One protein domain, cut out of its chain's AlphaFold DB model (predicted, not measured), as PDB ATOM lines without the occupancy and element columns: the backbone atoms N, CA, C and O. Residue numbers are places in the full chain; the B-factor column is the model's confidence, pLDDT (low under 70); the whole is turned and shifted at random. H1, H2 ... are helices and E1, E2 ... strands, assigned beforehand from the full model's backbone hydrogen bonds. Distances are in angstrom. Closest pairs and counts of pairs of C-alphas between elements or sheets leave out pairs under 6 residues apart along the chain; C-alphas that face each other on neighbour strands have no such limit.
ATOM      1  N   CYS A  35     -47.033   2.750  42.721       91.25
ATOM      2  CA  CYS A  35     -48.041   2.269  41.777       91.25
ATOM      3  C   CYS A  35     -49.403   2.918  42.022       91.25
ATOM      4  O   CYS A  35     -49.806   3.097  43.171       91.25
ATOM      5  N   ASP A  36     -50.111   3.225  40.941       87.06
ATOM      6  CA  ASP A  36     -51.481   3.723  40.958       87.06
ATOM      7  C   ASP A  36     -52.516   2.584  41.102       87.06
ATOM      8  O   ASP A  36     -52.190   1.390  41.098       87.06
ATOM      9  N   GLY A  37     -53.795   2.957  41.236       85.50
ATOM     10  CA  GLY A  37     -54.920   2.015  41.327       85.50
ATOM     11  C   GLY A  37     -55.196   1.221  40.041       85.50
ATOM     12  O   GLY A  37     -56.029   0.320  40.048       85.50
ATOM     13  N   HIS A  38     -54.490   1.523  38.952       85.94
ATOM     14  CA  HIS A  38     -54.596   0.867  37.651       85.94
ATOM     15  C   HIS A  38     -53.342   0.047  37.311       85.94
ATOM     16  O   HIS A  38     -53.120  -0.283  36.146       85.94
ATOM     17  N   ASN A  39     -52.543  -0.307  38.324       89.31
ATOM     18  CA  ASN A  39     -51.305  -1.083  38.218       89.31
ATOM     19  C   ASN A  39     -50.151  -0.383  37.482       89.31
ATOM     20  O   ASN A  39     -49.104  -1.007  37.302       89.31
ATOM     21  N   GLY A  40     -50.299   0.880  37.083       90.88
ATOM     22  CA  GLY A  40     -49.211   1.675  36.529       90.88
ATOM     23  C   GLY A  40     -48.246   2.064  37.640       90.88
ATOM     24  O   GLY A  40     -48.641   2.681  38.621       90.88
ATOM     25  N   CYS A  41     -46.981   1.693  37.506       93.12
ATOM     26  CA  CYS A  41     -45.933   1.960  38.475       93.12
ATOM     27  C   CYS A  41     -44.901   2.924  37.895       93.12
ATOM     28  O   CYS A  41     -44.536   2.835  36.722       93.12
ATOM     29  N   THR A  42     -44.416   3.833  38.735       92.69
ATOM     30  CA  THR A  42     -43.360   4.788  38.403       92.69
ATOM     31  C   THR A  42     -42.311   4.833  39.501       92.69
ATOM     32  O   THR A  42     -42.624   4.756  40.691       92.69
ATOM     33  N   VAL A  43     -41.055   5.018  39.115       91.56
ATOM     34  CA  VAL A  43     -40.024   5.540  40.007       91.56
ATOM     35  C   VAL A  43     -39.409   6.776  39.368       91.56
ATOM     36  O   VAL A  43     -38.960   6.742  38.223       91.56
ATOM     37  N   ASN A  44     -39.405   7.873  40.119       88.44
ATOM     38  CA  ASN A  44     -38.717   9.100  39.743       88.44
ATOM     39  C   ASN A  44     -37.337   9.091  40.394       88.44
ATOM     40  O   ASN A  44     -37.219   8.890  41.605       88.44
ATOM     41  N   LEU A  45     -36.303   9.315  39.596       83.75
ATOM     42  CA  LEU A  45     -34.926   9.385  40.049       83.75
ATOM     43  C   LEU A  45     -34.435  10.799  39.811       83.75
ATOM     44  O   LEU A  45     -34.453  11.278  38.689       83.75
ATOM     45  N   ASN A  46     -34.043  11.459  40.895       75.62
ATOM     46  CA  ASN A  46     -33.469  12.803  40.901       75.62
ATOM     47  C   ASN A  46     -32.210  12.864  41.784       75.62
ATOM     48  O   ASN A  46     -31.850  13.912  42.315       75.62
ATOM     49  N   ARG A  47     -31.572  11.711  42.021       65.69
ATOM     50  CA  ARG A  47     -30.415  11.608  42.914       65.69
ATOM     51  C   ARG A  47     -29.127  11.724  42.116       65.69
ATOM     52  O   ARG A  47     -28.923  10.975  41.164       65.69
ATOM     53  N   LEU A  48     -28.237  12.604  42.572       54.12
ATOM     54  CA  LEU A  48     -26.859  12.693  42.099       54.12
ATOM     55  C   LEU A  48     -26.176  11.333  42.299       54.12
ATOM     56  O   LEU A  48     -25.912  10.905  43.421       54.12
ATOM     57  N   GLY A  49     -25.950  10.627  41.197       59.69
ATOM     58  CA  GLY A  49     -25.344   9.308  41.184       59.69
ATOM     59  C   GLY A  49     -24.752   9.025  39.811       59.69
ATOM     60  O   GLY A  49     -25.480   8.852  38.835       59.69
ATOM     61  N   LEU A  50     -23.421   8.923  39.757       58.50
ATOM     62  CA  LEU A  50     -22.618   8.736  38.536       58.50
ATOM     63  C   LEU A  50     -23.014   7.505  37.693       58.50
ATOM     64  O   LEU A  50     -22.587   7.358  36.547       58.50
ATOM     65  N   LEU A  51     -23.792   6.580  38.262       66.56
ATOM     66  CA  LEU A  51     -24.188   5.326  37.619       66.56
ATOM     67  C   LEU A  51     -25.130   5.535  36.425       66.56
ATOM     68  O   LEU A  51     -25.011   4.801  35.439       66.56
ATOM     69  N   TRP A  52     -26.026   6.522  36.495       74.12
ATOM     70  CA  TRP A  52     -27.128   6.677  35.532       74.12
ATOM     71  C   TRP A  52     -26.994   7.894  34.622       74.12
ATOM     72  O   TRP A  52     -27.572   7.913  33.540       74.12
ATOM     73  N   GLU A  53     -26.152   8.852  35.000       73.38
ATOM     74  CA  GLU A  53     -25.847  10.042  34.204       73.38
ATOM     75  C   GLU A  53     -25.377   9.681  32.786       73.38
ATOM     76  O   GLU A  53     -25.707  10.356  31.823       73.38
ATOM     77  N   LYS A  54     -24.702   8.538  32.605       82.06
ATOM     78  CA  LYS A  54     -24.282   8.075  31.271       82.06
ATOM     79  C   LYS A  54     -25.411   7.557  30.373       82.06
ATOM     80  O   LYS A  54     -25.166   7.393  29.184       82.06
ATOM     81  N   LEU A  55     -26.590   7.237  30.916       84.56
ATOM     82  CA  LEU A  55     -27.764   6.844  30.121       84.56
ATOM     83  C   LEU A  55     -28.556   8.057  29.633       84.56
ATOM     84  O   LEU A  55     -29.060   8.040  28.515       84.56
ATOM     85  N   CYS A  56     -28.680   9.080  30.479       83.19
ATOM     86  CA  CYS A  56     -29.579  10.208  30.242       83.19
ATOM     87  C   CYS A  56     -28.872  11.555  30.062       83.19
ATOM     88  O   CYS A  56     -29.536  12.550  29.807       83.19
ATOM     89  N   GLY A  57     -27.552  11.619  30.245       80.56
ATOM     90  CA  GLY A  57     -26.814  12.882  30.363       80.56
ATOM     91  C   GLY A  57     -27.163  13.685  31.622       80.56
ATOM     92  O   GLY A  57     -26.625  14.765  31.817       80.56
ATOM     93  N   SER A  58     -28.064  13.168  32.461       78.81
ATOM     94  CA  SER A  58     -28.615  13.808  33.651       78.81
ATOM     95  C   SER A  58     -29.022  12.735  34.671       78.81
ATOM     96  O   SER A  58     -29.386  11.619  34.275       78.81
ATOM     97  N   PRO A  59     -28.961  13.025  35.984       78.25
ATOM     98  CA  PRO A  59     -29.525  12.162  37.017       78.25
ATOM     99  C   PRO A  59     -31.062  12.200  37.076       78.25
ATOM    100  O   PRO A  59     -31.628  11.402  37.823       78.25
ATOM    101  N   ASP A  60     -31.724  13.104  36.340       83.56
ATOM    102  CA  ASP A  60     -33.184  13.244  36.325       83.56
ATOM    103  C   ASP A  60     -33.831  12.385  35.232       83.56
ATOM    104  O   ASP A  60     -33.785  12.679  34.033       83.56
ATOM    105  N   PHE A  61     -34.448  11.290  35.655       88.75
ATOM    106  CA  PHE A  61     -35.201  10.418  34.769       88.75
ATOM    107  C   PHE A  61     -36.285   9.665  35.529       88.75
ATOM    108  O   PHE A  61     -36.379   9.679  36.758       88.75
ATOM    109  N   SER A  62     -37.168   9.011  34.790       91.69
ATOM    110  CA  SER A  62     -38.245   8.208  35.362       91.69
ATOM    111  C   SER A  62     -38.321   6.858  34.691       91.69
ATOM    112  O   SER A  62     -38.077   6.754  33.492       91.69
ATOM    113  N   VAL A  63     -38.667   5.833  35.462       94.12
ATOM    114  CA  VAL A  63     -38.916   4.488  34.945       94.12
ATOM    115  C   VAL A  63     -40.365   4.126  35.213       94.12
ATOM    116  O   VAL A  63     -40.826   4.220  36.348       94.12
ATOM    117  N   PHE A  64     -41.058   3.684  34.173       95.12
ATOM    118  CA  PHE A  64     -42.468   3.335  34.177       95.12
ATOM    119  C   PHE A  64     -42.654   1.877  33.768       95.12
ATOM    120  O   PHE A  64     -41.983   1.390  32.857       95.12
ATOM    121  N   TRP A  65     -43.573   1.179  34.428       95.06
ATOM    122  CA  TRP A  65     -43.978  -0.184  34.076       95.06
ATOM    123  C   TRP A  65     -45.400  -0.460  34.557       95.06
ATOM    124  O   TRP A  65     -45.940   0.274  35.378       95.06
ATOM    125  N   THR A  66     -46.001  -1.546  34.079       92.69
ATOM    126  CA  THR A  66     -47.256  -2.064  34.641       92.69
ATOM    127  C   THR A  66     -46.948  -3.244  35.560       92.69
ATOM    128  O   THR A  66     -46.112  -4.092  35.236       92.69
ATOM    129  N   ARG A  67     -47.587  -3.319  36.732       91.31
ATOM    130  CA  ARG A  67     -47.404  -4.434  37.672       91.31
ATOM    131  C   ARG A  67     -47.728  -5.766  36.988       91.31
ATOM    132  O   ARG A  67     -48.761  -5.899  36.346       91.31
ATOM    133  N   GLY A  68     -46.847  -6.751  37.158       90.00
ATOM    134  CA  GLY A  68     -46.962  -8.066  36.514       90.00
ATOM    135  C   GLY A  68     -46.326  -8.150  35.123       90.00
ATOM    136  O   GLY A  68     -46.021  -9.250  34.676       90.00
ATOM    137  N   GLU A  69     -46.024  -7.018  34.483       91.94
ATOM    138  CA  GLU A  69     -45.388  -6.991  33.164       91.94
ATOM    139  C   GLU A  69     -43.847  -6.996  33.246       91.94
ATOM    140  O   GLU A  69     -43.216  -6.711  34.279       91.94
ATOM    141  N   SER A  70     -43.225  -7.342  32.116       93.69
ATOM    142  CA  SER A  70     -41.771  -7.324  31.878       93.69
ATOM    143  C   SER A  70     -41.307  -6.138  31.031       93.69
ATOM    144  O   SER A  70     -40.140  -6.096  30.632       93.69
ATOM    145  N   ARG A  71     -42.218  -5.207  30.737       96.25
ATOM    146  CA  ARG A  71     -41.994  -4.056  29.865       96.25
ATOM    147  C   ARG A  71     -41.764  -2.799  30.683       96.25
ATOM    148  O   ARG A  71     -42.483  -2.543  31.649       96.25
ATOM    149  N   TYR A  72     -40.786  -2.014  30.260       96.62
ATOM    150  CA  TYR A  72     -40.356  -0.801  30.933       96.62
ATOM    151  C   TYR A  72     -40.153   0.324  29.931       96.62
ATOM    152  O   TYR A  72     -39.617   0.110  28.842       96.62
ATOM    153  N   LEU A  73     -40.521   1.526  30.354       96.94
ATOM    154  CA  LEU A  73     -40.209   2.768  29.672       96.94
ATOM    155  C   LEU A  73     -39.362   3.622  30.607       96.94
ATOM    156  O   LEU A  73     -39.765   3.892  31.733       96.94
ATOM    157  N   ILE A  74     -38.189   4.042  30.151       95.25
ATOM    158  CA  ILE A  74     -37.303   4.935  30.887       95.25
ATOM    159  C   ILE A  74     -37.246   6.251  30.128       95.25
ATOM    160  O   ILE A  74     -36.732   6.285  29.017       95.25
ATOM    161  N   GLN A  75     -37.747   7.330  30.718       93.56
ATOM    162  CA  GLN A  75     -37.665   8.656  30.122       93.56
ATOM    163  C   GLN A  75     -36.618   9.495  30.839       93.56
ATOM    164  O   GLN A  75     -36.777   9.825  32.015       93.56
ATOM    165  N   CYS A  76     -35.588   9.871  30.093       90.25
ATOM    166  CA  CYS A  76     -34.632  10.890  30.483       90.25
ATOM    167  C   CYS A  76     -35.290  12.264  30.370       90.25
ATOM    168  O   CYS A  76     -35.895  12.568  29.340       90.25
ATOM    169  N   ARG A  77     -35.185  13.089  31.414       79.69
ATOM    170  CA  ARG A  77     -35.648  14.476  31.352       79.69
ATOM    171  C   ARG A  77     -34.480  15.355  30.926       79.69
ATOM    172  O   ARG A  77     -33.428  15.340  31.562       79.69
ATOM    173  N   SER A  78     -34.657  16.107  29.846       70.19
ATOM    174  CA  SER A  78     -33.738  17.192  29.513       70.19
ATOM    175  C   SER A  78     -34.042  18.403  30.392       70.19
ATOM    176  O   SER A  78     -35.202  18.710  30.658       70.19
ATOM    177  N   GLU A  79     -33.010  19.144  30.793       63.12
ATOM    178  CA  GLU A  79     -33.184  20.452  31.447       63.12
ATOM    179  C   GLU A  79     -33.716  21.523  30.469       63.12
ATOM    180  O   GLU A  79     -34.175  22.592  30.876       63.12
ATOM    181  N   ASN A  80     -33.697  21.213  29.170       59.09
ATOM    182  CA  ASN A  80     -34.112  22.095  28.088       59.09
ATOM    183  C   ASN A  80     -35.628  22.020  27.842       59.09
ATOM    184  O   ASN A  80     -36.280  21.016  28.119       59.09
ATOM    185  N   THR A  81     -36.192  23.099  27.291       53.69
ATOM    186  CA  THR A  81     -37.626  23.210  26.958       53.69
ATOM    187  C   THR A  81     -38.003  22.590  25.612       53.69
ATOM    188  O   THR A  81     -39.196  22.458  25.332       53.69
ATOM    189  N   SER A  82     -37.024  22.257  24.763       53.06
ATOM    190  CA  SER A  82     -37.249  21.403  23.598       53.06
ATOM    191  C   SER A  82     -37.465  19.989  24.125       53.06
ATOM    192  O   SER A  82     -36.674  19.504  24.925       53.06
ATOM    193  N   GLU A  83     -38.562  19.336  23.755       63.88
ATOM    194  CA  GLU A  83     -38.883  17.969  24.190       63.88
ATOM    195  C   GLU A  83     -37.978  16.922  23.517       63.88
ATOM    196  O   GLU A  83     -38.447  15.914  22.995       63.88
ATOM    197  N   GLU A  84     -36.667  17.147  23.544       68.31
ATOM    198  CA  GLU A  84     -35.613  16.223  23.125       68.31
ATOM    199  C   GLU A  84     -35.435  15.136  24.192       68.31
ATOM    200  O   GLU A  84     -34.361  14.910  24.753       68.31
ATOM    201  N   ASN A  85     -36.542  14.474  24.519       81.69
ATOM    202  CA  ASN A  85     -36.548  13.397  25.483       81.69
ATOM    203  C   ASN A  85     -35.904  12.169  24.847       81.69
ATOM    204  O   ASN A  85     -36.328  11.681  23.798       81.69
ATOM    205  N   VAL A  86     -34.910  11.618  25.535       91.00
ATOM    206  CA  VAL A  86     -34.459  10.257  25.261       91.00
ATOM    207  C   VAL A  86     -35.370   9.306  26.023       91.00
ATOM    208  O   VAL A  86     -35.456   9.360  27.252       91.00
ATOM    209  N   VAL A  87     -36.037   8.420  25.289       94.56
ATOM    210  CA  VAL A  87     -36.901   7.387  25.856       94.56
ATOM    211  C   VAL A  87     -36.318   6.018  25.529       94.56
ATOM    212  O   VAL A  87     -36.167   5.646  24.368       94.56
ATOM    213  N   TRP A  88     -36.001   5.238  26.553       96.12
ATOM    214  CA  TRP A  88     -35.599   3.844  26.408       96.12
ATOM    215  C   TRP A  88     -36.799   2.938  26.625       96.12
ATOM    216  O   TRP A  88     -37.530   3.092  27.603       96.12
ATOM    217  N   ILE A  89     -36.971   1.958  25.749       96.88
ATOM    218  CA  ILE A  89     -38.008   0.938  25.864       96.88
ATOM    219  C   ILE A  89     -37.325  -0.414  26.023       96.88
ATOM    220  O   ILE A  89     -36.451  -0.774  25.234       96.88
ATOM    221  N   VAL A  90     -37.729  -1.168  27.038       96.94
ATOM    222  CA  VAL A  90     -37.169  -2.488  27.330       96.94
ATOM    223  C   VAL A  90     -38.297  -3.490  27.507       96.94
ATOM    224  O   VAL A  90     -39.188  -3.261  28.320       96.94
ATOM    225  N   ASP A  91     -38.230  -4.622  26.812       96.38
ATOM    226  CA  ASP A  91     -39.028  -5.806  27.143       96.38
ATOM    227  C   ASP A  91     -38.093  -6.935  27.571       96.38
ATOM    228  O   ASP A  91     -37.391  -7.548  26.765       96.38
ATOM    229  N   LYS A  92     -38.086  -7.226  28.874       94.44
ATOM    230  CA  LYS A  92     -37.218  -8.255  29.457       94.44
ATOM    231  C   LYS A  92     -37.624  -9.673  29.059       94.44
ATOM    232  O   LYS A  92     -36.794 -10.567  29.180       94.44
ATOM    233  N   LYS A  93     -38.863  -9.896  28.610       94.25
ATOM    234  CA  LYS A  93     -39.345 -11.228  28.210       94.25
ATOM    235  C   LYS A  93     -38.818 -11.630  26.838       94.25
ATOM    236  O   LYS A  93     -38.509 -12.798  26.629       94.25
ATOM    237  N   THR A  94     -38.721 -10.673  25.922       94.88
ATOM    238  CA  THR A  94     -38.242 -10.886  24.546       94.88
ATOM    239  C   THR A  94     -36.808 -10.412  24.334       94.88
ATOM    240  O   THR A  94     -36.297 -10.515  23.225       94.88
ATOM    241  N   ASP A  95     -36.161  -9.919  25.395       94.06
ATOM    242  CA  ASP A  95     -34.809  -9.355  25.362       94.06
ATOM    243  C   ASP A  95     -34.676  -8.153  24.403       94.06
ATOM    244  O   ASP A  95     -33.615  -7.883  23.837       94.06
ATOM    245  N   PHE A  96     -35.771  -7.410  24.226       95.50
ATOM    246  CA  PHE A  96     -35.820  -6.232  23.372       95.50
ATOM    247  C   PHE A  96     -35.317  -4.986  24.107       95.50
ATOM    248  O   PHE A  96     -35.721  -4.708  25.239       95.50
ATOM    249  N   PHE A  97     -34.499  -4.193  23.412       96.69
ATOM    250  CA  PHE A  97     -34.036  -2.878  23.845       96.69
ATOM    251  C   PHE A  97     -34.133  -1.906  22.671       96.69
ATOM    252  O   PHE A  97     -33.516  -2.127  21.629       96.69
ATOM    253  N   GLY A  98     -34.874  -0.820  22.859       95.56
ATOM    254  CA  GLY A  98     -35.039   0.246  21.878       95.56
ATOM    255  C   GLY A  98     -34.788   1.615  22.494       95.56
ATOM    256  O   GLY A  98     -34.976   1.817  23.696       95.56
ATOM    257  N   ARG A  99     -34.370   2.561  21.656       94.62
ATOM    258  CA  ARG A  99     -34.244   3.976  22.008       94.62
ATOM    259  C   ARG A  99     -35.079   4.820  21.056       94.62
ATOM    260  O   ARG A  99     -34.960   4.670  19.845       94.62
ATOM    261  N   LEU A 100     -35.860   5.730  21.614       93.50
ATOM    262  CA  LEU A 100     -36.599   6.775  20.917       93.50
ATOM    263  C   LEU A 100     -36.014   8.131  21.328       93.50
ATOM    264  O   LEU A 100     -35.506   8.278  22.442       93.50
ATOM    265  N   ASN A 101     -36.079   9.110  20.429       91.00
ATOM    266  CA  ASN A 101     -35.597  10.476  20.666       91.00
ATOM    267  C   ASN A 101     -36.730  11.504  20.581       91.00
ATOM    268  O   ASN A 101     -36.512  12.639  20.165       91.00
ATOM    269  N   PHE A 102     -37.945  11.081  20.914       89.25
ATOM    270  CA  PHE A 102     -39.137  11.903  20.814       89.25
ATOM    271  C   PHE A 102     -40.130  11.550  21.915       89.25
ATOM    272  O   PHE A 102     -40.095  10.467  22.510       89.25
ATOM    273  N   GLY A 103     -41.069  12.471  22.106       89.69
ATOM    274  CA  GLY A 103     -42.256  12.272  22.914       89.69
ATOM    275  C   GLY A 103     -42.005  12.296  24.421       89.69
ATOM    276  O   GLY A 103     -40.902  12.121  24.932       89.69
ATOM    277  N   ARG A 104     -43.083  12.525  25.160       90.12
ATOM    278  CA  ARG A 104     -43.136  12.486  26.620       90.12
ATOM    279  C   ARG A 104     -44.093  11.382  27.037       90.12
ATOM    280  O   ARG A 104     -45.247  11.386  26.632       90.12
ATOM    281  N   PHE A 105     -43.646  10.470  27.886       92.06
ATOM    282  CA  PHE A 105     -44.495   9.481  28.524       92.06
ATOM    283  C   PHE A 105     -45.682  10.141  29.207       92.06
ATOM    284  O   PHE A 105     -45.549  11.109  29.963       92.06
ATOM    285  N   PHE A 106     -46.840   9.544  28.974       90.75
ATOM    286  CA  PHE A 106     -48.074   9.959  29.591       90.75
ATOM    287  C   PHE A 106     -48.836   8.744  30.103       90.75
ATOM    288  O   PHE A 106     -48.921   7.706  29.444       90.75
ATOM    289  N   ASN A 107     -49.406   8.868  31.303       89.06
ATOM    290  CA  ASN A 107     -50.192   7.787  31.877       89.06
ATOM    291  C   ASN A 107     -51.482   7.622  31.063       89.06
ATOM    292  O   ASN A 107     -52.405   8.435  31.146       89.06
ATOM    293  N   LYS A 108     -51.553   6.535  30.292       89.19
ATOM    294  CA  LYS A 108     -52.672   6.226  29.397       89.19
ATOM    295  C   LYS A 108     -54.029   6.127  30.102       89.19
ATOM    296  O   LYS A 108     -55.055   6.276  29.451       89.19
ATOM    297  N   ASN A 109     -54.060   5.892  31.417       85.81
ATOM    298  CA  ASN A 109     -55.311   5.849  32.174       85.81
ATOM    299  C   ASN A 109     -55.951   7.238  32.301       85.81
ATOM    300  O   ASN A 109     -57.174   7.337  32.270       85.81
ATOM    301  N   ILE A 110     -55.144   8.304  32.345       85.94
ATOM    302  CA  ILE A 110     -55.631   9.694  32.349       85.94
ATOM    303  C   ILE A 110     -56.314  10.020  31.015       85.94
ATOM    304  O   ILE A 110     -57.355  10.672  30.990       85.94
ATOM    305  N   LEU A 111     -55.788   9.490  29.905       85.38
ATOM    306  CA  LEU A 111     -56.352   9.692  28.565       85.38
ATOM    307  C   LEU A 111     -57.758   9.084  28.391       85.38
ATOM    308  O   LEU A 111     -58.442   9.392  27.425       85.38
ATOM    309  N   LYS A 112     -58.229   8.228  29.304       82.06
ATOM    310  CA  LYS A 112     -59.566   7.617  29.198       82.06
ATOM    311  C   LYS A 112     -60.693   8.519  29.716       82.06
ATOM    312  O   LYS A 112     -61.859   8.160  29.567       82.06
ATOM    313  N   GLY A 113     -60.364   9.648  30.345       74.88
ATOM    314  CA  GLY A 113     -61.349  10.599  30.859       74.88
ATOM    315  C   GLY A 113     -62.028  11.426  29.757       74.88
ATOM    316  O   GLY A 113     -61.490  11.565  28.659       74.88
ATOM    317  N   PRO A 114     -63.216  12.001  30.011       72.94
ATOM    318  CA  PRO A 114     -63.804  12.990  29.112       72.94
ATOM    319  C   PRO A 114     -63.033  14.320  29.182       72.94
ATOM    320  O   PRO A 114     -62.614  14.734  30.257       72.94
ATOM    321  N   GLY A 115     -62.887  15.009  28.043       73.94
ATOM    322  CA  GLY A 115     -62.348  16.379  28.001       73.94
ATOM    323  C   GLY A 115     -60.884  16.509  28.432       73.94
ATOM    324  O   GLY A 115     -60.534  17.490  29.076       73.94
ATOM    325  N   VAL A 116     -60.047  15.515  28.118       83.25
ATOM    326  CA  VAL A 116     -58.644  15.485  28.550       83.25
ATOM    327  C   VAL A 116     -57.880  16.700  28.033       83.25
ATOM    328  O   VAL A 116     -57.698  16.867  26.826       83.25
ATOM    329  N   GLU A 117     -57.371  17.493  28.967       84.69
ATOM    330  CA  GLU A 117     -56.342  18.489  28.712       84.69
ATOM    331  C   GLU A 117     -55.004  17.995  29.264       84.69
ATOM    332  O   GLU A 117     -54.931  17.343  30.307       84.69
ATOM    333  N   ILE A 118     -53.932  18.294  28.539       88.94
ATOM    334  CA  ILE A 118     -52.578  17.897  28.898       88.94
ATOM    335  C   ILE A 118     -51.923  19.048  29.642       88.94
ATOM    336  O   ILE A 118     -51.689  20.112  29.066       88.94
ATOM    337  N   GLU A 119     -51.610  18.829  30.914       88.19
ATOM    338  CA  GLU A 119     -50.872  19.802  31.713       88.19
ATOM    339  C   GLU A 119     -49.459  20.019  31.147       88.19
ATOM    340  O   GLU A 119     -48.642  19.092  31.015       88.19
ATOM    341  N   ASP A 120     -49.174  21.282  30.841       85.12
ATOM    342  CA  ASP A 120     -47.864  21.785  30.442       85.12
ATOM    343  C   ASP A 120     -47.410  22.875  31.422       85.12
ATOM    344  O   ASP A 120     -48.210  23.442  32.164       85.12
ATOM    345  N   LYS A 121     -46.117  23.207  31.397       81.62
ATOM    346  CA  LYS A 121     -45.443  24.115  32.334       81.62
ATOM    347  C   LYS A 121     -46.138  25.470  32.506       81.62
ATOM    348  O   LYS A 121     -46.059  26.054  33.581       81.62
ATOM    349  N   PHE A 122     -46.769  25.982  31.452       81.81
ATOM    350  CA  PHE A 122     -47.366  27.322  31.444       81.81
ATOM    351  C   PHE A 122     -48.888  27.319  31.326       81.81
ATOM    352  O   PHE A 122     -49.538  28.254  31.788       81.81
ATOM    353  N   ARG A 123     -49.461  26.307  30.669       86.56
ATOM    354  CA  ARG A 123     -50.901  26.190  30.440       86.56
ATOM    355  C   ARG A 123     -51.245  24.772  30.020       86.56
ATOM    356  O   ARG A 123     -50.478  24.161  29.283       86.56
ATOM    357  N   SER A 124     -52.423  24.297  30.397       89.69
ATOM    358  CA  SER A 124     -53.003  23.101  29.795       89.69
ATOM    359  C   SER A 124     -53.182  23.264  28.284       89.69
ATOM    360  O   SER A 124     -53.476  24.356  27.785       89.69
ATOM    361  N   ARG A 125     -52.972  22.172  27.552       90.25
ATOM    362  CA  ARG A 125     -53.040  22.110  26.090       90.25
ATOM    363  C   ARG A 125     -54.000  21.026  25.646       90.25
ATOM    364  O   ARG A 125     -54.112  19.981  26.289       90.25
ATOM    365  N   ARG A 126     -54.663  21.252  24.515       90.38
ATOM    366  CA  ARG A 126     -55.538  20.243  23.912       90.38
ATOM    367  C   ARG A 126     -54.733  19.170  23.190       90.38
ATOM    368  O   ARG A 126     -53.562  19.343  22.838       90.38
ATOM    369  N   LEU A 127     -55.423  18.079  22.901       90.19
ATOM    370  CA  LEU A 127     -54.955  17.081  21.958       90.19
ATOM    371  C   LEU A 127     -55.177  17.553  20.519       90.19
ATOM    372  O   LEU A 127     -56.165  18.229  20.232       90.19
ATOM    373  N   CYS A 128     -54.272  17.177  19.618       89.38
ATOM    374  CA  CYS A 128     -54.381  17.520  18.198       89.38
ATOM    375  C   CYS A 128     -55.580  16.845  17.534       89.38
ATOM    376  O   CYS A 128     -56.263  17.430  16.699       89.38
ATOM    377  N   ASN A 129     -55.835  15.606  17.942       86.12
ATOM    378  CA  ASN A 129     -56.855  14.740  17.387       86.12
ATOM    379  C   ASN A 129     -57.661  14.100  18.516       86.12
ATOM    380  O   ASN A 129     -57.223  14.034  19.668       86.12
ATOM    381  N   LYS A 130     -58.855  13.601  18.183       86.12
ATOM    382  CA  LYS A 130     -59.633  12.794  19.125       86.12
ATOM    383  C   LYS A 130     -58.855  11.534  19.488       86.12
ATOM    384  O   LYS A 130     -58.208  10.922  18.642       86.12
ATOM    385  N   LEU A 131     -58.967  11.144  20.749       88.19
ATOM    386  CA  LEU A 131     -58.369   9.918  21.246       88.19
ATOM    387  C   LEU A 131     -59.049   8.691  20.647       88.19
ATOM    388  O   LEU A 131     -60.277   8.616  20.576       88.19
ATOM    389  N   ASP A 132     -58.234   7.707  20.288       87.50
ATOM    390  CA  ASP A 132     -58.700   6.379  19.919       87.50
ATOM    391  C   ASP A 132     -58.638   5.484  21.161       87.50
ATOM    392  O   ASP A 132     -57.575   5.013  21.575       87.50
ATOM    393  N   ALA A 133     -59.798   5.261  21.780       87.75
ATOM    394  CA  ALA A 133     -59.906   4.447  22.987       87.75
ATOM    395  C   ALA A 133     -59.417   3.004  22.774       87.75
ATOM    396  O   ALA A 133     -58.887   2.398  23.708       87.75
ATOM    397  N   SER A 134     -59.559   2.458  21.560       89.19
ATOM    398  CA  SER A 134     -59.067   1.120  21.234       89.19
ATOM    399  C   SER A 134     -57.543   1.088  21.311       89.19
ATOM    400  O   SER A 134     -56.991   0.251  22.026       89.19
ATOM    401  N   LYS A 135     -56.870   2.055  20.674       89.94
ATOM    402  CA  LYS A 135     -55.400   2.167  20.696       89.94
ATOM    403  C   LYS A 135     -54.849   2.440  22.092       89.94
ATOM    404  O   LYS A 135     -53.867   1.823  22.501       89.94
ATOM    405  N   ILE A 136     -55.507   3.301  22.874       90.75
ATOM    406  CA  ILE A 136     -55.136   3.526  24.281       90.75
ATOM    407  C   ILE A 136     -55.159   2.199  25.049       90.75
ATOM    408  O   ILE A 136     -54.227   1.891  25.791       90.75
ATOM    409  N   ASN A 137     -56.212   1.400  24.879       89.81
ATOM    410  CA  ASN A 137     -56.361   0.146  25.609       89.81
ATOM    411  C   ASN A 137     -55.350  -0.920  25.171       89.81
ATOM    412  O   ASN A 137     -54.809  -1.603  26.040       89.81
ATOM    413  N   SER A 138     -55.081  -1.041  23.869       90.81
ATOM    414  CA  SER A 138     -54.173  -2.055  23.321       90.81
ATOM    415  C   SER A 138     -52.690  -1.694  23.427       90.81
ATOM    416  O   SER A 138     -51.852  -2.581  23.314       90.81
ATOM    417  N   SER A 139     -52.351  -0.418  23.631       93.56
ATOM    418  CA  SER A 139     -50.957   0.029  23.752       93.56
ATOM    419  C   SER A 139     -50.303  -0.367  25.073       93.56
ATOM    420  O   SER A 139     -50.939  -0.361  26.128       93.56
ATOM    421  N   ASP A 140     -49.006  -0.662  25.044       94.25
ATOM    422  CA  ASP A 140     -48.201  -0.888  26.246       94.25
ATOM    423  C   ASP A 140     -47.887   0.435  26.944       94.25
ATOM    424  O   ASP A 140     -48.058   0.567  28.157       94.25
ATOM    425  N   PHE A 141     -47.502   1.440  26.156       95.75
ATOM    426  CA  PHE A 141     -47.219   2.792  26.620       95.75
ATOM    427  C   PHE A 141     -47.799   3.825  25.654       95.75
ATOM    428  O   PHE A 141     -48.004   3.545  24.472       95.75
ATOM    429  N   VAL A 142     -48.020   5.039  26.159       94.75
ATOM    430  CA  VAL A 142     -48.392   6.196  25.343       94.75
ATOM    431  C   VAL A 142     -47.375   7.303  25.570       94.75
ATOM    432  O   VAL A 142     -47.051   7.642  26.713       94.75
ATOM    433  N   LEU A 143     -46.869   7.848  24.470       94.25
ATOM    434  CA  LEU A 143     -46.115   9.088  24.440       94.25
ATOM    435  C   LEU A 143     -47.019  10.211  23.926       94.25
ATOM    436  O   LEU A 143     -47.974   9.964  23.195       94.25
ATOM    437  N   LEU A 144     -46.711  11.443  24.297       92.62
ATOM    438  CA  LEU A 144     -47.291  12.647  23.724       92.62
ATOM    439  C   LEU A 144     -46.201  13.434  23.019       92.62
ATOM    440  O   LEU A 144     -45.133  13.650  23.590       92.62
ATOM    441  N   GLU A 145     -46.486  13.878  21.808       90.69
ATOM    442  CA  GLU A 145     -45.587  14.691  21.004       90.69
ATOM    443  C   GLU A 145     -46.210  16.064  20.750       90.69
ATOM    444  O   GLU A 145     -47.397  16.170  20.436       90.69
ATOM    445  N   LYS A 146     -45.426  17.135  20.885       90.06
ATOM    446  CA  LYS A 146     -45.869  18.478  20.504       90.06
ATOM    447  C   LYS A 146     -45.964  18.600  18.988       90.06
ATOM    448  O   LYS A 146     -44.966  18.446  18.290       90.06
ATOM    449  N   LYS A 147     -47.136  18.988  18.486       88.94
ATOM    450  CA  LYS A 147     -47.321  19.385  17.086       88.94
ATOM    451  C   LYS A 147     -47.733  20.849  17.005       88.94
ATOM    452  O   LYS A 147     -48.605  21.267  17.770       88.94
ATOM    453  N   PRO A 148     -47.132  21.636  16.101       90.69
ATOM    454  CA  PRO A 148     -47.525  23.024  15.921       90.69
ATOM    455  C   PRO A 148     -48.972  23.111  15.432       90.69
ATOM    456  O   PRO A 148     -49.454  22.239  14.707       90.69
ATOM    457  N   THR A 149     -49.654  24.191  15.795       89.88
ATOM    458  CA  THR A 149     -50.936  24.559  15.192       89.88
ATOM    459  C   THR A 149     -50.845  25.948  14.566       89.88
ATOM    460  O   THR A 149     -49.910  26.706  14.820       89.88
ATOM    461  N   ASN A 150     -51.844  26.297  13.757       88.81
ATOM    462  CA  ASN A 150     -51.973  27.636  13.180       88.81
ATOM    463  C   ASN A 150     -52.726  28.615  14.108       88.81
ATOM    464  O   ASN A 150     -53.065  29.721  13.691       88.81
ATOM    465  N   ASP A 151     -53.035  28.212  15.344       85.00
ATOM    466  CA  ASP A 151     -53.756  29.017  16.328       85.00
ATOM    467  C   ASP A 151     -52.765  29.786  17.212       85.00
ATOM    468  O   ASP A 151     -52.053  29.199  18.024       85.00
ATOM    469  N   GLY A 152     -52.731  31.115  17.092       81.19
ATOM    470  CA  GLY A 152     -51.828  31.957  17.883       81.19
ATOM    471  C   GLY A 152     -52.059  31.887  19.400       81.19
ATOM    472  O   GLY A 152     -51.136  32.153  20.167       81.19
ATOM    473  N   ASN A 153     -53.258  31.499  19.850       83.50
ATOM    474  CA  ASN A 153     -53.564  31.326  21.275       83.50
ATOM    475  C   ASN A 153     -53.200  29.924  21.785       83.50
ATOM    476  O   ASN A 153     -52.956  29.728  22.984       83.50
ATOM    477  N   ASP A 154     -53.146  28.954  20.875       85.69
ATOM    478  CA  ASP A 154     -52.793  27.571  21.155       85.69
ATOM    479  C   ASP A 154     -51.752  27.048  20.157       85.69
ATOM    480  O   ASP A 154     -52.060  26.186  19.334       85.69
ATOM    481  N   PRO A 155     -50.511  27.574  20.207       89.19
ATOM    482  CA  PRO A 155     -49.518  27.421  19.139       89.19
ATOM    483  C   PRO A 155     -49.069  25.977  18.909       89.19
ATOM    484  O   PRO A 155     -48.412  25.685  17.913       89.19
ATOM    485  N   TYR A 156     -49.400  25.070  19.824       91.38
ATOM    486  CA  TYR A 156     -49.180  23.644  19.670       91.38
ATOM    487  C   TYR A 156     -50.253  22.853  20.417       91.38
ATOM    488  O   TYR A 156     -50.835  23.319  21.395       91.38
ATOM    489  N   CYS A 157     -50.459  21.628  19.966       91.12
ATOM    490  CA  CYS A 157     -51.279  20.618  20.614       91.12
ATOM    491  C   CYS A 157     -50.424  19.378  20.893       91.12
ATOM    492  O   CYS A 157     -49.302  19.260  20.395       91.12
ATOM    493  N   TYR A 158     -50.950  18.453  21.693       91.56
ATOM    494  CA  TYR A 158     -50.302  17.165  21.924       91.56
ATOM    495  C   TYR A 158     -50.915  16.066  21.063       91.56
ATOM    496  O   TYR A 158     -52.129  15.850  21.057       91.56
ATOM    497  N   GLU A 159     -50.067  15.342  20.353       91.38
ATOM    498  CA  GLU A 159     -50.433  14.179  19.566       91.38
ATOM    499  C   GLU A 159     -50.029  12.898  20.309       91.38
ATOM    500  O   GLU A 159     -48.858  12.739  20.661       91.38
ATOM    501  N   PRO A 160     -50.971  11.983  20.596       92.69
ATOM    502  CA  PRO A 160     -50.635  10.696  21.182       92.69
ATOM    503  C   PRO A 160     -49.922   9.786  20.183       92.69
ATOM    504  O   PRO A 160     -50.431   9.527  19.090       92.69
ATOM    505  N   VAL A 161     -48.803   9.224  20.622       93.94
ATOM    506  CA  VAL A 161     -48.073   8.159  19.940       93.94
ATOM    507  C   VAL A 161     -48.173   6.891  20.783       93.94
ATOM    508  O   VAL A 161     -47.794   6.863  21.956       93.94
ATOM    509  N   TYR A 162     -48.708   5.831  20.189       94.75
ATOM    510  CA  TYR A 162     -48.959   4.562  20.864       94.75
ATOM    511  C   TYR A 162     -47.791   3.608  20.636       94.75
ATOM    512  O   TYR A 162     -47.367   3.381  19.505       94.75
ATOM    513  N   LEU A 163     -47.279   3.032  21.719       95.56
ATOM    514  CA  LEU A 163     -46.205   2.047  21.687       95.56
ATOM    515  C   LEU A 163     -46.798   0.666  21.956       95.56
ATOM    516  O   LEU A 163     -47.398   0.451  23.011       95.56
ATOM    517  N   VAL A 164     -46.638  -0.261  21.010       94.31
ATOM    518  CA  VAL A 164     -47.248  -1.597  21.065       94.31
ATOM    519  C   VAL A 164     -46.204  -2.667  20.778       94.31
ATOM    520  O   VAL A 164     -45.529  -2.625  19.753       94.31
ATOM    521  N   PHE A 165     -46.087  -3.663  21.647       92.56
ATOM    522  CA  PHE A 165     -45.256  -4.836  21.413       92.56
ATOM    523  C   PHE A 165     -46.039  -5.927  20.691       92.56
ATOM    524  O   PHE A 165     -46.918  -6.569  21.264       92.56
ATOM    525  N   ILE A 166     -45.664  -6.196  19.441       88.50
ATOM    526  CA  ILE A 166     -46.270  -7.237  18.607       88.50
ATOM    527  C   ILE A 166     -45.167  -8.214  18.208       88.50
ATOM    528  O   ILE A 166     -44.153  -7.822  17.637       88.50
ATOM    529  N   ASN A 167     -45.339  -9.499  18.536       86.69
ATOM    530  CA  ASN A 167     -44.386 -10.569  18.199       86.69
ATOM    531  C   ASN A 167     -42.927 -10.275  18.618       86.69
ATOM    532  O   ASN A 167     -41.983 -10.650  17.928       86.69
ATOM    533  N   GLY A 168     -42.738  -9.590  19.751       85.00
ATOM    534  CA  GLY A 168     -41.419  -9.236  20.288       85.00
ATOM    535  C   GLY A 168     -40.741  -8.034  19.629       85.00
ATOM    536  O   GLY A 168     -39.610  -7.718  19.986       85.00
ATOM    537  N   GLN A 169     -41.429  -7.342  18.722       88.38
ATOM    538  CA  GLN A 169     -40.980  -6.080  18.145       88.38
ATOM    539  C   GLN A 169     -41.827  -4.921  18.665       88.38
ATOM    540  O   GLN A 169     -43.029  -5.067  18.897       88.38
ATOM    541  N   LEU A 170     -41.192  -3.763  18.830       93.31
ATOM    542  CA  LEU A 170     -41.883  -2.520  19.142       93.31
ATOM    543  C   LEU A 170     -42.452  -1.915  17.854       93.31
ATOM    544  O   LEU A 170     -41.705  -1.576  16.942       93.31
ATOM    545  N   THR A 171     -43.767  -1.748  17.818       93.00
ATOM    546  CA  THR A 171     -44.483  -0.955  16.821       93.00
ATOM    547  C   THR A 171     -44.780   0.415  17.417       93.00
ATOM    548  O   THR A 171     -45.297   0.518  18.532       93.00
ATOM    549  N   VAL A 172     -44.449   1.462  16.667       93.38
ATOM    550  CA  VAL A 172     -44.786   2.848  16.994       93.38
ATOM    551  C   VAL A 172     -45.955   3.251  16.108       93.38
ATOM    552  O   VAL A 172     -45.867   3.124  14.889       93.38
ATOM    553  N   GLU A 173     -47.056   3.711  16.693       91.56
ATOM    554  CA  GLU A 173     -48.213   4.195  15.943       91.56
ATOM    555  C   GLU A 173     -48.469   5.668  16.242       91.56
ATOM    556  O   GLU A 173     -48.882   6.025  17.347       91.56
ATOM    557  N   ALA A 174     -48.276   6.507  15.230       83.81
ATOM    558  CA  ALA A 174     -48.575   7.931  15.260       83.81
ATOM    559  C   ALA A 174     -49.720   8.218  14.277       83.81
ATOM    560  O   ALA A 174     -49.796   7.645  13.192       83.81
ATOM    561  N   ASN A 175     -50.654   9.086  14.657       72.62
ATOM    562  CA  ASN A 175     -51.670   9.630  13.738       72.62
ATOM    563  C   ASN A 175     -52.577   8.539  13.146       72.62
ATOM    564  O   ASN A 175     -53.046   8.622  12.013       72.62
ATOM    565  N   GLY A 176     -52.798   7.469  13.911       66.44
ATOM    566  CA  GLY A 176     -53.588   6.323  13.473       66.44
ATOM    567  C   GLY A 176     -52.834   5.317  12.594       66.44
ATOM    568  O   GLY A 176     -53.375   4.238  12.362       66.44
ATOM    569  N   VAL A 177     -51.595   5.603  12.183       71.38
ATOM    570  CA  VAL A 177     -50.798   4.783  11.257       71.38
ATOM    571  C   VAL A 177     -49.522   4.288  11.945       71.38
ATOM    572  O   VAL A 177     -48.901   4.997  12.731       71.38
ATOM    573  N   SER A 178     -49.108   3.056  11.660       80.44
ATOM    574  CA  SER A 178     -47.806   2.561  12.114       80.44
ATOM    575  C   SER A 178     -46.677   3.316  11.409       80.44
ATOM    576  O   SER A 178     -46.691   3.447  10.179       80.44
ATOM    577  N   ALA A 179     -45.692   3.782  12.174       80.50
ATOM    578  CA  ALA A 179     -44.477   4.381  11.643       80.50
ATOM    579  C   ALA A 179     -43.816   3.398  10.667       80.50
ATOM    580  O   ALA A 179     -43.628   2.215  10.968       80.50
ATOM    581  N   LYS A 180     -43.523   3.872   9.456       77.31
ATOM    582  CA  LYS A 180     -42.940   3.046   8.392       77.31
ATOM    583  C   LYS A 180     -41.420   3.039   8.503       77.31
ATOM    584  O   LYS A 180     -40.821   3.973   9.028       77.31
ATOM    585  N   ASN A 181     -40.783   2.027   7.913       64.06
ATOM    586  CA  ASN A 181     -39.336   2.040   7.701       64.06
ATOM    587  C   ASN A 181     -38.952   3.290   6.890       64.06
ATOM    588  O   ASN A 181     -39.306   3.392   5.717       64.06
ATOM    589  N   GLY A 182     -38.256   4.233   7.528       68.25
ATOM    590  CA  GLY A 182     -37.875   5.523   6.943       68.25
ATOM    591  C   GLY A 182     -38.553   6.742   7.574       68.25
ATOM    592  O   GLY A 182     -38.170   7.858   7.242       68.25
ATOM    593  N   ASP A 183     -39.507   6.554   8.490       83.81
ATOM    594  CA  ASP A 183     -39.976   7.626   9.368       83.81
ATOM    595  C   ASP A 183     -38.875   7.946  10.391       83.81
ATOM    596  O   ASP A 183     -38.671   7.215  11.363       83.81
ATOM    597  N   ILE A 184     -38.096   8.987  10.097       83.12
ATOM    598  CA  ILE A 184     -36.944   9.395  10.910       83.12
ATOM    599  C   ILE A 184     -37.413   9.964  12.253       83.12
ATOM    600  O   ILE A 184     -36.733   9.762  13.260       83.12
ATOM    601  N   ASP A 185     -38.581  10.607  12.278       84.44
ATOM    602  CA  ASP A 185     -39.119  11.269  13.466       84.44
ATOM    603  C   ASP A 185     -39.583  10.241  14.508       84.44
ATOM    604  O   ASP A 185     -39.417  10.450  15.708       84.44
ATOM    605  N   HIS A 186     -40.070   9.082  14.052       89.75
ATOM    606  CA  HIS A 186     -40.541   7.987  14.908       89.75
ATOM    607  C   HIS A 186     -39.627   6.752  14.908       89.75
ATOM    608  O   HIS A 186     -40.056   5.644  15.252       89.75
ATOM    609  N   ALA A 187     -38.360   6.915  14.524       89.38
ATOM    610  CA  ALA A 187     -37.430   5.803  14.402       89.38
ATOM    611  C   ALA A 187     -37.113   5.146  15.758       89.38
ATOM    612  O   ALA A 187     -36.774   5.801  16.747       89.38
ATOM    613  N   VAL A 188     -37.136   3.810  15.776       92.19
ATOM    614  CA  VAL A 188     -36.625   3.016  16.897       92.19
ATOM    615  C   VAL A 188     -35.148   2.727  16.663       92.19
ATOM    616  O   VAL A 188     -34.777   1.953  15.781       92.19
ATOM    617  N   HIS A 189     -34.285   3.343  17.462       92.38
ATOM    618  CA  HIS A 189     -32.845   3.171  17.346       92.38
ATOM    619  C   HIS A 189     -32.361   1.942  18.119       92.38
ATOM    620  O   HIS A 189     -32.805   1.663  19.239       92.38
ATOM    621  N   ALA A 190     -31.389   1.244  17.531       91.75
ATOM    622  CA  ALA A 190     -30.681   0.162  18.194       91.75
ATOM    623  C   ALA A 190     -29.913   0.675  19.421       91.75
ATOM    624  O   ALA A 190     -29.369   1.783  19.433       91.75
ATOM    625  N   VAL A 191     -29.845  -0.165  20.451       94.88
ATOM    626  CA  VAL A 191     -29.191   0.156  21.722       94.88
ATOM    627  C   VAL A 191     -27.794  -0.459  21.758       94.88
ATOM    628  O   VAL A 191     -27.608  -1.633  21.433       94.88
ATOM    629  N   SER A 192     -26.798   0.328  22.171       95.00
ATOM    630  CA  SER A 192     -25.422  -0.155  22.300       95.00
ATOM    631  C   SER A 192     -25.313  -1.241  23.381       95.00
ATOM    632  O   SER A 192     -26.055  -1.245  24.365       95.00
ATOM    633  N   ILE A 193     -24.327  -2.141  23.266       95.56
ATOM    634  CA  ILE A 193     -24.060  -3.165  24.298       95.56
ATOM    635  C   ILE A 193     -23.822  -2.512  25.668       95.56
ATOM    636  O   ILE A 193     -24.210  -3.051  26.708       95.56
ATOM    637  N   GLN A 194     -23.171  -1.347  25.685       93.12
ATOM    638  CA  GLN A 194     -22.874  -0.638  26.920       93.12
ATOM    639  C   GLN A 194     -24.143  -0.088  27.579       93.12
ATOM    640  O   GLN A 194     -24.304  -0.250  28.791       93.12
ATOM    641  N   ASP A 195     -25.041   0.514  26.802       93.62
ATOM    642  CA  ASP A 195     -26.307   1.050  27.309       93.62
ATOM    643  C   ASP A 195     -27.244  -0.062  27.742       93.62
ATOM    644  O   ASP A 195     -27.818   0.021  28.823       93.62
ATOM    645  N   ARG A 196     -27.285  -1.173  27.003       95.25
ATOM    646  CA  ARG A 196     -28.011  -2.373  27.420       95.25
ATOM    647  C   ARG A 196     -27.577  -2.850  28.811       95.25
ATOM    648  O   ARG A 196     -28.413  -3.004  29.693       95.25
ATOM    649  N   ARG A 197     -26.266  -2.961  29.071       93.06
ATOM    650  CA  ARG A 197     -25.740  -3.313  30.410       93.06
ATOM    651  C   ARG A 197     -26.072  -2.280  31.489       93.06
ATOM    652  O   ARG A 197     -26.100  -2.613  32.674       93.06
ATOM    653  N   ARG A 198     -26.217  -1.001  31.135       91.75
ATOM    654  CA  ARG A 198     -26.631   0.046  32.084       91.75
ATOM    655  C   ARG A 198     -28.122  -0.076  32.397       91.75
ATOM    656  O   ARG A 198     -28.466  -0.071  33.573       91.75
ATOM    657  N   LEU A 199     -28.960  -0.269  31.381       93.75
ATOM    658  CA  LEU A 199     -30.397  -0.505  31.520       93.75
ATOM    659  C   LEU A 199     -30.674  -1.766  32.342       93.75
ATOM    660  O   LEU A 199     -31.470  -1.722  33.270       93.75
ATOM    661  N   ASP A 200     -29.959  -2.861  32.089       93.75
ATOM    662  CA  ASP A 200     -30.091  -4.088  32.877       93.75
ATOM    663  C   ASP A 200     -29.781  -3.868  34.357       93.75
ATOM    664  O   ASP A 200     -30.535  -4.306  35.227       93.75
ATOM    665  N   ARG A 201     -28.692  -3.149  34.651       90.38
ATOM    666  CA  ARG A 201     -28.336  -2.804  36.031       90.38
ATOM    667  C   ARG A 201     -29.403  -1.930  36.675       90.38
ATOM    668  O   ARG A 201     -29.800  -2.230  37.793       90.38
ATOM    669  N   LEU A 202     -29.895  -0.910  35.975       89.81
ATOM    670  CA  LEU A 202     -30.979  -0.055  36.463       89.81
ATOM    671  C   LEU A 202     -32.231  -0.875  36.786       89.81
ATOM    672  O   LEU A 202     -32.771  -0.781  37.878       89.81
ATOM    673  N   LEU A 203     -32.687  -1.713  35.859       91.56
ATOM    674  CA  LEU A 203     -33.907  -2.491  36.059       91.56
ATOM    675  C   LEU A 203     -33.753  -3.545  37.163       91.56
ATOM    676  O   LEU A 203     -34.734  -3.874  37.823       91.56
ATOM    677  N   SER A 204     -32.533  -4.038  37.407       90.12
ATOM    678  CA  SER A 204     -32.253  -4.966  38.509       90.12
ATOM    679  C   SER A 204     -32.326  -4.326  39.901       90.12
ATOM    680  O   SER A 204     -32.511  -5.045  40.879       90.12
ATOM    681  N   THR A 205     -32.204  -2.996  40.011       88.00
ATOM    682  CA  THR A 205     -32.322  -2.296  41.301       88.00
ATOM    683  C   THR A 205     -33.759  -1.914  41.638       88.00
ATOM    684  O   THR A 205     -34.028  -1.557  42.784       88.00
ATOM    685  N   ILE A 206     -34.692  -1.993  40.683       86.81
ATOM    686  CA  ILE A 206     -36.100  -1.657  40.903       86.81
ATOM    687  C   ILE A 206     -36.803  -2.810  41.617       86.81
ATOM    688  O   ILE A 206     -36.890  -3.928  41.105       86.81
TER     689      ILE A 206
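AT A GLANCE: This is residues 35 to 206 of the 208 residues of an uncharacterized protein of Paraburkholderia sp. PDC91 (UniProt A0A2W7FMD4). The model is a sandwich of two twisted sheets, E1 to E5 and E6 to E9, set partly face to face with their strands at 39 degrees to each other. The long helix H3 crosses over the far face of the five-strand sheet, and the short H2 lies over E8 of the four-strand sheet, on the face turned away from the other sheet. The printed part has 172 residues with three named helices and nine named strands, in the order E1 H1 E2 E3 E4 E5 E6 H2 E7 E8 E9 H3. The first sheet, in the order E1 E2 E3 E4 E5, is antiparallel; in the second, in the order E6 E7 E8 E9, E7, E8 and E9 are antiparallel and E6 meets E7 only at a point. The class is mixed, helices and strands, with under half of the residues in named elements; the whole is compact and rounded, with a radius of gyration of the C-alphas of 15.9 A and spans of 44 by 38 by 36 A.

HOW THE PARTS SIT: E1, residues 40 to 45, is an edge strand and the antiparallel neighbour of E2, residues 61 to 66, with N 41 and O 65 2.8 A apart. Between them in the chain, H1, residues 53 to 56, only grazes this sheet. E2, E3, residues 71 to 76, E4, residues 87 to 91, and E5, residues 96 to 100, form a meander, each strand the antiparallel neighbour of the one before. Across its hairpins, N 64 and O 73 are 2.8 A apart, N 72 and O 90 2.8 A, and N 89 and O 98 2.9 A. This five-strand sheet is strongly twisted. After E5 the chain changes to the other sheet of the sandwich, the facing parts being 10.1 A centre to centre. There E6, residues 104 to 106, meets E7, residues 141 to 148, only at a point, the C-alphas of 105 and 143 facing each other at 4.4 A. E7, E8, residues 156 to 166, and E9, residues 169 to 174, form a second meander, with N 159 and O 145 2.8 A apart and N 171 and O 164 2.8 A apart. H2, residues 133 to 138, is on this sheet over E8 at a height of 9.1 A, and runs along the strands at 15 degrees to E8 on the local plane. Its closest C-alphas to E8 are those of Lys 135 and Tyr 162, 6.9 A apart. H3, residues 193 to 205, is on one face of the first sheet, making two layers, a helix on a sheet, at a height of 10.0 A. It lies over E4 and E5 and only just over E3, with 3 C-alphas, and runs across the strands at 74 degrees to E4 on the local plane. H1 and H3 only just touch, with 3 pairs of C-alphas within 8 A; the closest are those of Leu 55 and Asp 195, 6.6 A apart. In H2 and H3 every O i to N i+4 pair is within hydrogen-bond range; H1 is too short for such a pair, and its one O i to N i+3 pair is not within range.

IN THESE COORDINATES: E1 begins at C-alpha 40, (-49.211, 1.675, 36.529), and measures 16.6 A. E2 is 17.4 A long and E3 16.7 A. E7 measures 22.9 A, and E8, the longest strand, 31.0 A from C-alpha 156 at (-49.180, 23.644, 19.670). H3 is 18.9 A long and ends at C-alpha 205, (-32.322, -2.296, 41.301).

THE WHOLE: The C-alphas of Gly 152 and Ser 204 are the two farthest apart, at 46.6 A. The printed part has no cut. The long links are E6 to H2, residues 107 to 132, and E9 to H3, residues 175 to 192. Mean pLDDT of the printed part is 86.7; residues 47 to 51, 79 to 84, 176, and 181 to 182 are under 70.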